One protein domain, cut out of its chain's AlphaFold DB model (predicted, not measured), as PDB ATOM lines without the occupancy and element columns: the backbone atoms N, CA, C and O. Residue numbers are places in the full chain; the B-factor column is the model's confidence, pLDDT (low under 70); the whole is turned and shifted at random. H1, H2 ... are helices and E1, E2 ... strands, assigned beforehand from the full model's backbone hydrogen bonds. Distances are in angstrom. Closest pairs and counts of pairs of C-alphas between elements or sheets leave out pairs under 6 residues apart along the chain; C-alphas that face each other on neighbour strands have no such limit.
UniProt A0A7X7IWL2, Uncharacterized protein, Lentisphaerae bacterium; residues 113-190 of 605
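AT A GLANCE: This is residues 113 to 190 of the 605 residues of an uncharacterized protein of Lentisphaerae bacterium (UniProt A0A7X7IWL2). A small, strongly twisted sheet of four strands folds over on itself where its long strand E2 bends, which brings the edge strands E1 and E4 near each other, with the short helix H2 beside them. From there H3 and H4 step away from the sheet toward H1, whose residues 113 to 118 stick out at one end and add to the length. The printed part has 78 residues, with four named helices and four named strands that follow along the chain as H1, E1, E2, E3, E4, H2, H3, H4; the sheet runs E1, E2, E3, E4, antiparallel throughout, and the class is mixed, helices and strands. It is compact, with a radius of gyration of the C-alphas of 12.9 A, yet elongated, spanning 43 by 25 by 20 A.

IN THESE COORDINATES: H1, residues 113 to 122, begins at C-alpha 113 (171.888, 217.244, 149.381) and is 14.2 A long. E1, residues 131 to 139, measures 24.1 A, and E2, residues 142 to 154, measures 24.2 A, starting at C-alpha 142 (184.455, 209.923, 189.417). E3 is residues 157 to 160 and E4 residues 163 to 166. H2, residues 167 to 171, follows E4 directly. H3 is residues 177 to 181, and H4, residues 185 to 190, ends at C-alpha 190 (171.831, 225.273, 163.917).

HOW THE PARTS SIT: The four strands form a meander, each the antiparallel neighbour of the one before, in three hairpins. E2 bends by 113 degrees at residue 151, and its pairing is staggered: residues 142 to 149 pair with E1, residues 150 to 154 with E3. N 134 and O 146 are 2.8 A apart between E1 and E2, N 151 and O 159 are 2.8 A apart between E2 and E3, and N 158 and O 165 are 2.9 A apart between E3 and E4, each within hydrogen-bond range. The closest C-alphas of E1 and E4, Tyr 136 and Ile 165, are 7.6 A apart. H2 is on the sheet at a height of 5.3 A, over none of the strands, but only just: 2 of its C-alphas fall on E1. The closest C-alphas of E1 and H2, Tyr 136 and Met 170, are 4.2 A apart. H2 and H3 touch, their closest C-alphas, Met 171 and Glu 177, 6.1 A apart. H3 only grazes the sheet, with residues 179 to 180. H3 and H4 are close but not clearly touching, C-alphas Leu 181 and Thr 188 being closest at 6.2 A. H4 and H1 are near each other, with 5 pairs of C-alphas within 10 A, and neither is on the sheet. In H1, H2, H3 and H4 every O i to N i+4 pair is within hydrogen-bond range.

THE WHOLE: The two C-alphas farthest apart, Lys 113 and Gln 141, are 44.5 A apart. The printed part has no cut, and no link is long; H1 to E1 is short, the others tight. Mean pLDDT of the printed part is 90.4, and no printed residue is under 70.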
ATOM      1  N   LYS A 113     171.946 218.562 148.727       94.00
ATOM      2  CA  LYS A 113     171.888 217.244 149.381       94.00
ATOM      3  C   LYS A 113     173.259 216.715 149.795       94.00
ATOM      4  O   LYS A 113     173.361 215.999 150.789       94.00
ATOM      5  N   ASP A 114     174.297 217.001 149.017       93.81
ATOM      6  CA  ASP A 114     175.655 216.565 149.343       93.81
ATOM      7  C   ASP A 114     176.225 217.421 150.475       93.81
ATOM      8  O   ASP A 114     176.776 216.873 151.427       93.81
ATOM      9  N   LEU A 115     175.974 218.735 150.447       93.44
ATOM     10  CA  LEU A 115     176.299 219.644 151.549       93.44
ATOM     11  C   LEU A 115     175.585 219.250 152.847       93.44
ATOM     12  O   LEU A 115     176.200 219.257 153.912       93.44
ATOM     13  N   GLU A 116     174.308 218.868 152.770       93.19
ATOM     14  CA  GLU A 116     173.571 218.339 153.917       93.19
ATOM     15  C   GLU A 116     174.249 217.089 154.476       93.19
ATOM     16  O   GLU A 116     174.551 217.060 155.666       93.19
ATOM     17  N   LYS A 117     174.565 216.090 153.640       94.62
ATOM     18  CA  LYS A 117     175.259 214.863 154.078       94.62
ATOM     19  C   LYS A 117     176.620 215.148 154.711       94.62
ATOM     20  O   LYS A 117     176.968 214.520 155.712       94.62
ATOM     21  N   GLU A 118     177.396 216.071 154.147       93.56
ATOM     22  CA  GLU A 118     178.676 216.489 154.724       93.56
ATOM     23  C   GLU A 118     178.475 217.148 156.098       93.56
ATOM     24  O   GLU A 118     179.185 216.811 157.049       93.56
ATOM     25  N   ALA A 119     177.448 217.992 156.245       94.69
ATOM     26  CA  ALA A 119     177.083 218.597 157.523       94.69
ATOM     27  C   ALA A 119     176.608 217.554 158.548       94.69
ATOM     28  O   ALA A 119     176.961 217.639 159.725       94.69
ATOM     29  N   GLU A 120     175.830 216.551 158.122       93.50
ATOM     30  CA  GLU A 120     175.395 215.448 158.986       93.50
ATOM     31  C   GLU A 120     176.574 214.612 159.486       93.50
ATOM     32  O   GLU A 120     176.563 214.164 160.633       93.50
ATOM     33  N   LYS A 121     177.595 214.429 158.644       93.38
ATOM     34  CA  LYS A 121     178.833 213.732 158.999       93.38
ATOM     35  C   LYS A 121     179.692 214.549 159.968       93.38
ATOM     36  O   LYS A 121     180.270 213.970 160.883       93.38
ATOM     37  N   ALA A 122     179.776 215.867 159.776       92.38
ATOM     38  CA  ALA A 122     180.523 216.766 160.656       92.38
ATOM     39  C   ALA A 122     179.862 216.918 162.037       92.38
ATOM     40  O   ALA A 122     180.553 216.939 163.053       92.38
ATOM     41  N   TYR A 123     178.528 216.978 162.075       93.00
ATOM     42  CA  TYR A 123     177.739 217.109 163.300       93.00
ATOM     43  C   TYR A 123     176.691 215.992 163.389       93.00
ATOM     44  O   TYR A 123     175.522 216.199 163.030       93.00
ATOM     45  N   PRO A 124     177.083 214.788 163.840       92.62
ATOM     46  CA  PRO A 124     176.169 213.660 163.964       92.62
ATOM     47  C   PRO A 124     175.119 213.910 165.054       92.62
ATOM     48  O   PRO A 124     175.375 214.595 166.038       92.62
ATOM     49  N   LEU A 125     173.929 213.335 164.874       93.19
ATOM     50  CA  LEU A 125     172.815 213.440 165.818       93.19
ATOM     51  C   LEU A 125     172.296 212.040 166.143       93.19
ATOM     52  O   LEU A 125     171.958 211.293 165.224       93.19
ATOM     53  N   TYR A 126     172.193 211.711 167.430       91.31
ATOM     54  CA  TYR A 126     171.599 210.455 167.881       91.31
ATOM     55  C   TYR A 126     170.077 210.495 167.768       91.31
ATOM     56  O   TYR A 126     169.417 211.454 168.181       91.31
ATOM     57  N   ARG A 127     169.506 209.420 167.230       90.06
ATOM     58  CA  ARG A 127     168.064 209.225 167.085       90.06
ATOM     59  C   ARG A 127     167.549 208.290 168.180       90.06
ATOM     60  O   ARG A 127     168.260 207.375 168.596       90.06
ATOM     61  N   PRO A 128     166.313 208.486 168.671       91.19
ATOM     62  CA  PRO A 128     165.695 207.520 169.569       91.19
ATOM     63  C   PRO A 128     165.710 206.115 168.944       91.19
ATOM     64  O   PRO A 128     165.264 205.942 167.813       91.19
ATOM     65  N   GLY A 129     166.231 205.129 169.674       89.62
ATOM     66  CA  GLY A 129     166.481 203.769 169.188       89.62
ATOM     67  C   GLY A 129     167.963 203.436 168.975       89.62
ATOM     68  O   GLY A 129     168.306 202.255 168.952       89.62
ATOM     69  N   ASP A 130     168.845 204.435 168.897       91.50
ATOM     70  CA  ASP A 130     170.282 204.212 168.715       91.50
ATOM     71  C   ASP A 130     170.926 203.622 169.978       91.50
ATOM     72  O   ASP A 130     170.618 204.023 171.104       91.50
ATOM     73  N   LYS A 131     171.860 202.680 169.801       92.75
ATOM     74  CA  LYS A 131     172.690 202.166 170.898       92.75
ATOM     75  C   LYS A 131     173.837 203.146 171.145       92.75
ATOM     76  O   LYS A 131     174.661 203.361 170.260       92.75
ATOM     77  N   VAL A 132     173.886 203.735 172.335       93.38
ATOM     78  CA  VAL A 132     174.854 204.777 172.700       93.38
ATOM     79  C   VAL A 132     175.594 204.410 173.980       93.38
ATOM     80  O   VAL A 132     175.044 203.737 174.855       93.38
ATOM     81  N   VAL A 133     176.835 204.884 174.096       92.25
ATOM     82  CA  VAL A 133     177.624 204.850 175.331       92.25
ATOM     83  C   VAL A 133     177.793 206.289 175.795       92.25
ATOM     84  O   VAL A 133     178.338 207.112 175.066       92.25
ATOM     85  N   VAL A 134     177.304 206.601 176.990       91.88
ATOM     86  CA  VAL A 134     177.351 207.949 177.559       91.88
ATOM     87  C   VAL A 134     178.268 207.961 178.766       91.88
ATOM     88  O   VAL A 134     178.007 207.259 179.743       91.88
ATOM     89  N   VAL A 135     179.299 208.802 178.718       91.69
ATOM     90  CA  VAL A 135     180.186 209.085 179.851       91.69
ATOM     91  C   VAL A 135     179.734 210.377 180.533       91.69
ATOM     92  O   VAL A 135     179.495 211.386 179.869       91.69
ATOM     93  N   TYR A 136     179.576 210.343 181.855       92.69
ATOM     94  CA  TYR A 136     179.125 211.477 182.666       92.69
ATOM     95  C   TYR A 136     179.676 211.398 184.096       92.69
ATOM     96  O   TYR A 136     180.055 210.328 184.563       92.69
ATOM     97  N   MET A 137     179.701 212.518 184.815       91.50
ATOM     98  CA  MET A 137     180.165 212.602 186.207       91.50
ATOM     99  C   MET A 137     179.001 212.905 187.160       91.50
ATOM    100  O   MET A 137     178.750 214.075 187.477       91.50
ATOM    101  N   PRO A 138     178.278 211.874 187.648       86.62
ATOM    102  CA  PRO A 138     177.232 212.074 188.651       86.62
ATOM    103  C   PRO A 138     177.812 212.589 189.979       86.62
ATOM    104  O   PRO A 138     177.160 213.351 190.690       86.62
ATOM    105  N   ASN A 139     179.053 212.199 190.290       85.25
ATOM    106  CA  ASN A 139     179.878 212.755 191.357       85.25
ATOM    107  C   ASN A 139     181.078 213.470 190.704       85.25
ATOM    108  O   ASN A 139     181.726 212.850 189.860       85.25
ATOM    109  N   PRO A 140     181.410 214.722 191.081       78.75
ATOM    110  CA  PRO A 140     182.543 215.462 190.514       78.75
ATOM    111  C   PRO A 140     183.900 214.744 190.536       78.75
ATOM    112  O   PRO A 140     184.790 215.126 189.791       78.75
ATOM    113  N   GLN A 141     184.078 213.734 191.392       81.69
ATOM    114  CA  GLN A 141     185.350 213.021 191.545       81.69
ATOM    115  C   GLN A 141     185.500 211.778 190.653       81.69
ATOM    116  O   GLN A 141     186.623 211.323 190.459       81.69
ATOM    117  N   TYR A 142     184.406 211.210 190.124       83.88
ATOM    118  CA  TYR A 142     184.455 209.923 189.417       83.88
ATOM    119  C   TYR A 142     183.540 209.902 188.180       83.88
ATOM    120  O   TYR A 142     182.328 210.107 188.320       83.88
ATOM    121  N   PRO A 143     184.077 209.613 186.977       88.62
ATOM    122  CA  PRO A 143     183.266 209.398 185.787       88.62
ATOM    123  C   PRO A 143     182.578 208.027 185.824       88.62
ATOM    124  O   PRO A 143     183.134 207.035 186.293       88.62
ATOM    125  N   ALA A 144     181.367 207.971 185.284       89.31
ATOM    126  CA  ALA A 144     180.595 206.761 185.048       89.31
ATOM    127  C   ALA A 144     180.249 206.659 183.558       89.31
ATOM    128  O   ALA A 144     180.062 207.676 182.889       89.31
ATOM    129  N   ALA A 145     180.138 205.434 183.045       91.19
ATOM    130  CA  ALA A 145     179.717 205.162 181.676       91.19
ATOM    131  C   ALA A 145     178.458 204.291 181.677       91.19
ATOM    132  O   ALA A 145     178.374 203.310 182.416       91.19
ATOM    133  N   VAL A 146     177.478 204.647 180.848       92.06
ATOM    134  CA  VAL A 146     176.245 203.876 180.656       92.06
ATOM    135  C   VAL A 146     176.087 203.553 179.182       92.06
ATOM    136  O   VAL A 146     176.050 204.450 178.345       92.06
ATOM    137  N   GLU A 147     175.944 202.266 178.878       93.44
ATOM    138  CA  GLU A 147     175.602 201.776 177.549       93.44
ATOM    139  C   GLU A 147     174.123 201.381 177.498       93.44
ATOM    140  O   GLU A 147     173.613 200.695 178.386       93.44
ATOM    141  N   GLY A 148     173.418 201.795 176.448       92.62
ATOM    142  CA  GLY A 148     172.031 201.395 176.250       92.62
ATOM    143  C   GLY A 148     171.373 202.057 175.050       92.62
ATOM    144  O   GLY A 148     172.018 202.728 174.250       92.62
ATOM    145  N   ILE A 149     170.064 201.855 174.923       93.69
ATOM    146  CA  ILE A 149     169.268 202.431 173.837       93.69
ATOM    147  C   ILE A 149     168.855 203.853 174.220       93.69
ATOM    148  O   ILE A 149     168.222 204.051 175.261       93.69
ATOM    149  N   TYR A 150     169.180 204.833 173.381       94.06
ATOM    150  CA  TYR A 150     168.749 206.215 173.548       94.06
ATOM    151  C   TYR A 150     167.236 206.336 173.331       94.06
ATOM    152  O   TYR A 150     166.703 205.890 172.321       94.06
ATOM    153  N   GLN A 151     166.528 206.945 174.280       90.25
ATOM    154  CA  GLN A 151     165.067 207.103 174.245       90.25
ATOM    155  C   GLN A 151     164.620 208.557 174.022       90.25
ATOM    156  O   GLN A 151     163.423 208.820 173.956       90.25
ATOM    157  N   GLY A 152     165.559 209.501 173.900       89.31
ATOM    158  CA  GLY A 152     165.275 210.923 173.698       89.31
ATOM    159  C   GLY A 152     165.742 211.833 174.840       89.31
ATOM    160  O   GLY A 152     166.081 211.389 175.945       89.31
ATOM    161  N   LYS A 153     165.748 213.139 174.551       87.44
ATOM    162  CA  LYS A 153     166.059 214.232 175.481       87.44
ATOM    163  C   LYS A 153     164.768 214.721 176.145       87.44
ATOM    164  O   LYS A 153     163.789 215.023 175.471       87.44
ATOM    165  N   MET A 154     164.771 214.813 177.473       86.56
ATOM    166  CA  MET A 154     163.670 215.308 178.305       86.56
ATOM    167  C   MET A 154     164.156 216.503 179.139       86.56
ATOM    168  O   MET A 154     164.612 216.350 180.277       86.56
ATOM    169  N   GLY A 155     164.088 217.704 178.557       84.25
ATOM    170  CA  GLY A 155     164.598 218.930 179.178       84.25
ATOM    171  C   GLY A 155     166.108 218.854 179.423       84.25
ATOM    172  O   GLY A 155     166.884 218.673 178.490       84.25
ATOM    173  N   ALA A 156     166.527 218.957 180.688       88.06
ATOM    174  CA  ALA A 156     167.937 218.901 181.099       88.06
ATOM    175  C   ALA A 156     168.523 217.475 181.200       88.06
ATOM    176  O   ALA A 156     169.645 217.299 181.683       88.06
ATOM    177  N   PHE A 157     167.768 216.450 180.798       91.25
ATOM    178  CA  PHE A 157     168.153 215.048 180.942       91.25
ATOM    179  C   PHE A 157     168.060 214.301 179.618       91.25
ATOM    180  O   PHE A 157     167.186 214.582 178.804       91.25
ATOM    181  N   ILE A 158     168.892 213.279 179.460       93.00
ATOM    182  CA  ILE A 158     168.749 212.262 178.419       93.00
ATOM    183  C   ILE A 158     168.408 210.918 179.057       93.00
ATOM    184  O   ILE A 158     168.776 210.643 180.206       93.00
ATOM    185  N   ARG A 159     167.674 210.082 178.322       92.25
ATOM    186  CA  ARG A 159     167.291 208.744 178.773       92.25
ATOM    187  C   ARG A 159     167.978 207.684 177.922       92.25
ATOM    188  O   ARG A 159     167.828 207.684 176.702       92.25
ATOM    189  N   VAL A 160     168.720 206.793 178.576       92.69
ATOM    190  CA  VAL A 160     169.471 205.700 177.942       92.69
ATOM    191  C   VAL A 160     169.137 204.409 178.686       92.69
ATOM    192  O   VAL A 160     169.515 204.231 179.842       92.69
ATOM    193  N   GLY A 161     168.350 203.530 178.061       90.44
ATOM    194  CA  GLY A 161     167.762 202.367 178.728       90.44
ATOM    195  C   GLY A 161     166.954 202.765 179.973       90.44
ATOM    196  O   GLY A 161     166.008 203.551 179.894       90.44
ATOM    197  N   ASN A 162     167.350 202.238 181.136       87.81
ATOM    198  CA  ASN A 162     166.740 202.573 182.428       87.81
ATOM    199  C   ASN A 162     167.402 203.777 183.126       87.81
ATOM    200  O   ASN A 162     166.890 204.244 184.143       87.81
ATOM    201  N   ALA A 163     168.516 204.293 182.600       89.12
ATOM    202  CA  ALA A 163     169.255 205.392 183.206       89.12
ATOM    203  C   ALA A 163     168.724 206.759 182.751       89.12
ATOM    204  O   ALA A 163     168.403 206.979 181.579       89.12
ATOM    205  N   ARG A 164     168.682 207.705 183.696       91.88
ATOM    206  CA  ARG A 164     168.374 209.118 183.455       91.88
ATOM    207  C   ARG A 164     169.608 209.952 183.787       91.88
ATOM    208  O   ARG A 164     169.965 210.080 184.954       91.88
ATOM    209  N   ILE A 165     170.232 210.528 182.765       92.25
ATOM    210  CA  ILE A 165     171.517 211.231 182.868       92.25
ATOM    211  C   ILE A 165     171.275 212.731 182.690       92.25
ATOM    212  O   ILE A 165     170.533 213.128 181.791       92.25
ATOM    213  N   ARG A 166     171.856 213.579 183.548       92.19
ATOM    214  CA  ARG A 166     171.799 215.043 183.382       92.19
ATOM    215  C   ARG A 166     172.826 215.477 182.347       92.19
ATOM    216  O   ARG A 166     173.987 215.097 182.445       92.19
ATOM    217  N   ILE A 167     172.427 216.357 181.434       90.75
ATOM    218  CA  ILE A 167     173.334 216.928 180.426       90.75
ATOM    219  C   ILE A 167     174.487 217.690 181.098       90.75
ATOM    220  O   ILE A 167     175.637 217.570 180.693       90.75
ATOM    221  N   HIS A 168     174.202 218.405 182.190       90.31
ATOM    222  CA  HIS A 168     175.223 219.100 182.979       90.31
ATOM    223  C   HIS A 168     176.318 218.158 183.515       90.31
ATOM    224  O   HIS A 168     177.482 218.540 183.576       90.31
ATOM    225  N   ASP A 169     175.973 216.917 183.872       91.62
ATOM    226  CA  ASP A 169     176.948 215.946 184.382       91.62
ATOM    227  C   ASP A 169     177.824 215.378 183.256       91.62
ATOM    228  O   ASP A 169     178.947 214.952 183.510       91.62
ATOM    229  N   MET A 170     177.347 215.406 182.008       91.00
ATOM    230  CA  MET A 170     178.152 215.075 180.829       91.00
ATOM    231  C   MET A 170     179.152 216.189 180.500       91.00
ATOM    232  O   MET A 170     180.285 215.884 180.150       91.00
ATOM    233  N   MET A 171     178.761 217.458 180.667       88.88
ATOM    234  CA  MET A 171     179.630 218.626 180.431       88.88
ATOM    235  C   MET A 171     180.787 218.745 181.436       88.88
ATOM    236  O   MET A 171     181.759 219.437 181.170       88.88
ATOM    237  N   ARG A 172     180.691 218.086 182.598       89.00
ATOM    238  CA  ARG A 172     181.783 218.018 183.587       89.00
ATOM    239  C   ARG A 172     182.938 217.119 183.151       89.00
ATOM    240  O   ARG A 172     184.019 217.221 183.717       89.00
ATOM    241  N   VAL A 173     182.701 216.224 182.195       87.75
ATOM    242  CA  VAL A 173     183.745 215.373 181.623       87.75
ATOM    243  C   VAL A 173     184.562 216.227 180.656       87.75
ATOM    244  O   VAL A 173     184.000 216.849 179.754       87.75
ATOM    245  N   GLU A 174     185.881 216.259 180.839       84.12
ATOM    246  CA  GLU A 174     186.785 217.017 179.970       84.12
ATOM    247  C   GLU A 174     186.605 216.627 178.493       84.12
ATOM    248  O   GLU A 174     186.502 215.447 178.156       84.12
ATOM    249  N   ASN A 175     186.568 217.631 177.610       83.88
ATOM    250  CA  ASN A 175     186.443 217.485 176.152       83.88
ATOM    251  C   ASN A 175     185.182 216.740 175.653       83.88
ATOM    252  O   ASN A 175     185.143 216.288 174.510       83.88
ATOM    253  N   ASN A 176     184.126 216.638 176.466       88.94
ATOM    254  CA  ASN A 176     182.908 215.890 176.123       88.94
ATOM    255  C   ASN A 176     181.823 216.734 175.417       88.94
ATOM    256  O   ASN A 176     180.731 216.246 175.128       88.94
ATOM    257  N   GLU A 177     182.101 218.008 175.129       86.50
ATOM    258  CA  GLU A 177     181.144 218.957 174.534       86.50
ATOM    259  C   GLU A 177     180.604 218.470 173.179       86.50
ATOM    260  O   GLU A 177     179.407 218.573 172.900       86.50
ATOM    261  N   ALA A 178     181.475 217.870 172.360       86.62
ATOM    262  CA  ALA A 178     181.110 217.320 171.057       86.62
ATOM    263  C   ALA A 178     180.154 216.121 171.166       86.62
ATOM    264  O   ALA A 178     179.272 215.969 170.325       86.62
ATOM    265  N   GLU A 179     180.292 215.284 172.200       88.38
ATOM    266  CA  GLU A 179     179.380 214.159 172.453       88.38
ATOM    267  C   GLU A 179     178.034 214.640 172.996       88.38
ATOM    268  O   GLU A 179     176.987 214.141 172.586       88.38
ATOM    269  N   VAL A 180     178.040 215.653 173.870       90.00
ATOM    270  CA  VAL A 180     176.815 216.280 174.388       90.00
ATOM    271  C   VAL A 180     175.975 216.865 173.254       90.00
ATOM    272  O   VAL A 180     174.753 216.688 173.236       90.00
ATOM    273  N   LEU A 181     176.625 217.507 172.280       90.62
ATOM    274  CA  LEU A 181     175.963 218.118 171.133       90.62
ATOM    275  C   LEU A 181     175.108 217.112 170.343       90.62
ATOM    276  O   LEU A 181     173.998 217.448 169.932       90.62
ATOM    277  N   LYS A 182     175.555 215.855 170.213       91.81
ATOM    278  CA  LYS A 182     174.850 214.798 169.458       91.81
ATOM    279  C   LYS A 182     173.471 214.447 170.023       91.81
ATOM    280  O   LYS A 182     172.678 213.806 169.337       91.81
ATOM    281  N   PHE A 183     173.175 214.842 171.259       89.94
ATOM    282  CA  PHE A 183     171.871 214.648 171.896       89.94
ATOM    283  C   PHE A 183     170.956 215.875 171.790       89.94
ATOM    284  O   PHE A 183     169.813 215.817 172.249       89.94
ATOM    285  N   ASP A 184     171.434 216.979 171.207       89.00
ATOM    286  CA  ASP A 184     170.703 218.235 171.062       89.00
ATOM    287  C   ASP A 184     170.333 218.516 169.593       89.00
ATOM    288  O   ASP A 184     171.169 218.998 168.819       89.00
ATOM    289  N   PRO A 185     169.076 218.244 169.186       88.44
ATOM    290  CA  PRO A 185     168.623 218.470 167.816       88.44
ATOM    291  C   PRO A 185     168.636 219.941 167.403       88.44
ATOM    292  O   PRO A 185     168.924 220.242 166.245       88.44
ATOM    293  N   GLU A 186     168.329 220.858 168.324       88.88
ATOM    294  CA  GLU A 186     168.234 222.286 168.015       88.88
ATOM    295  C   GLU A 186     169.626 222.878 167.798       88.88
ATOM    296  O   GLU A 186     169.880 223.493 166.759       88.88
ATOM    297  N   ALA A 187     170.548 222.631 168.735       89.75
ATOM    298  CA  ALA A 187     171.921 223.121 168.637       89.75
ATOM    299  C   ALA A 187     172.661 222.501 167.439       89.75
ATOM    300  O   ALA A 187     173.259 223.226 166.641       89.75
ATOM    301  N   THR A 188     172.547 221.181 167.252       91.88
ATOM    302  CA  THR A 188     173.133 220.477 166.099       91.88
ATOM    303  C   THR A 188     172.540 220.966 164.781       91.88
ATOM    304  O   THR A 188     173.275 221.220 163.830       91.88
ATOM    305  N   GLY A 189     171.218 221.152 164.709       91.06
ATOM    306  CA  GLY A 189     170.554 221.667 163.513       91.06
ATOM    307  C   GLY A 189     171.025 223.074 163.141       91.06
ATOM    308  O   GLY A 189     171.220 223.365 161.958       91.06
ATOM    309  N   ARG A 190     171.264 223.937 164.135       93.56
ATOM    310  CA  ARG A 190     171.831 225.273 163.917       93.56
ATOM    311  C   ARG A 190     173.265 225.198 163.396       93.56
ATOM    312  O   ARG A 190     173.561 225.811 162.375       93.56
TER     313      ARG A 190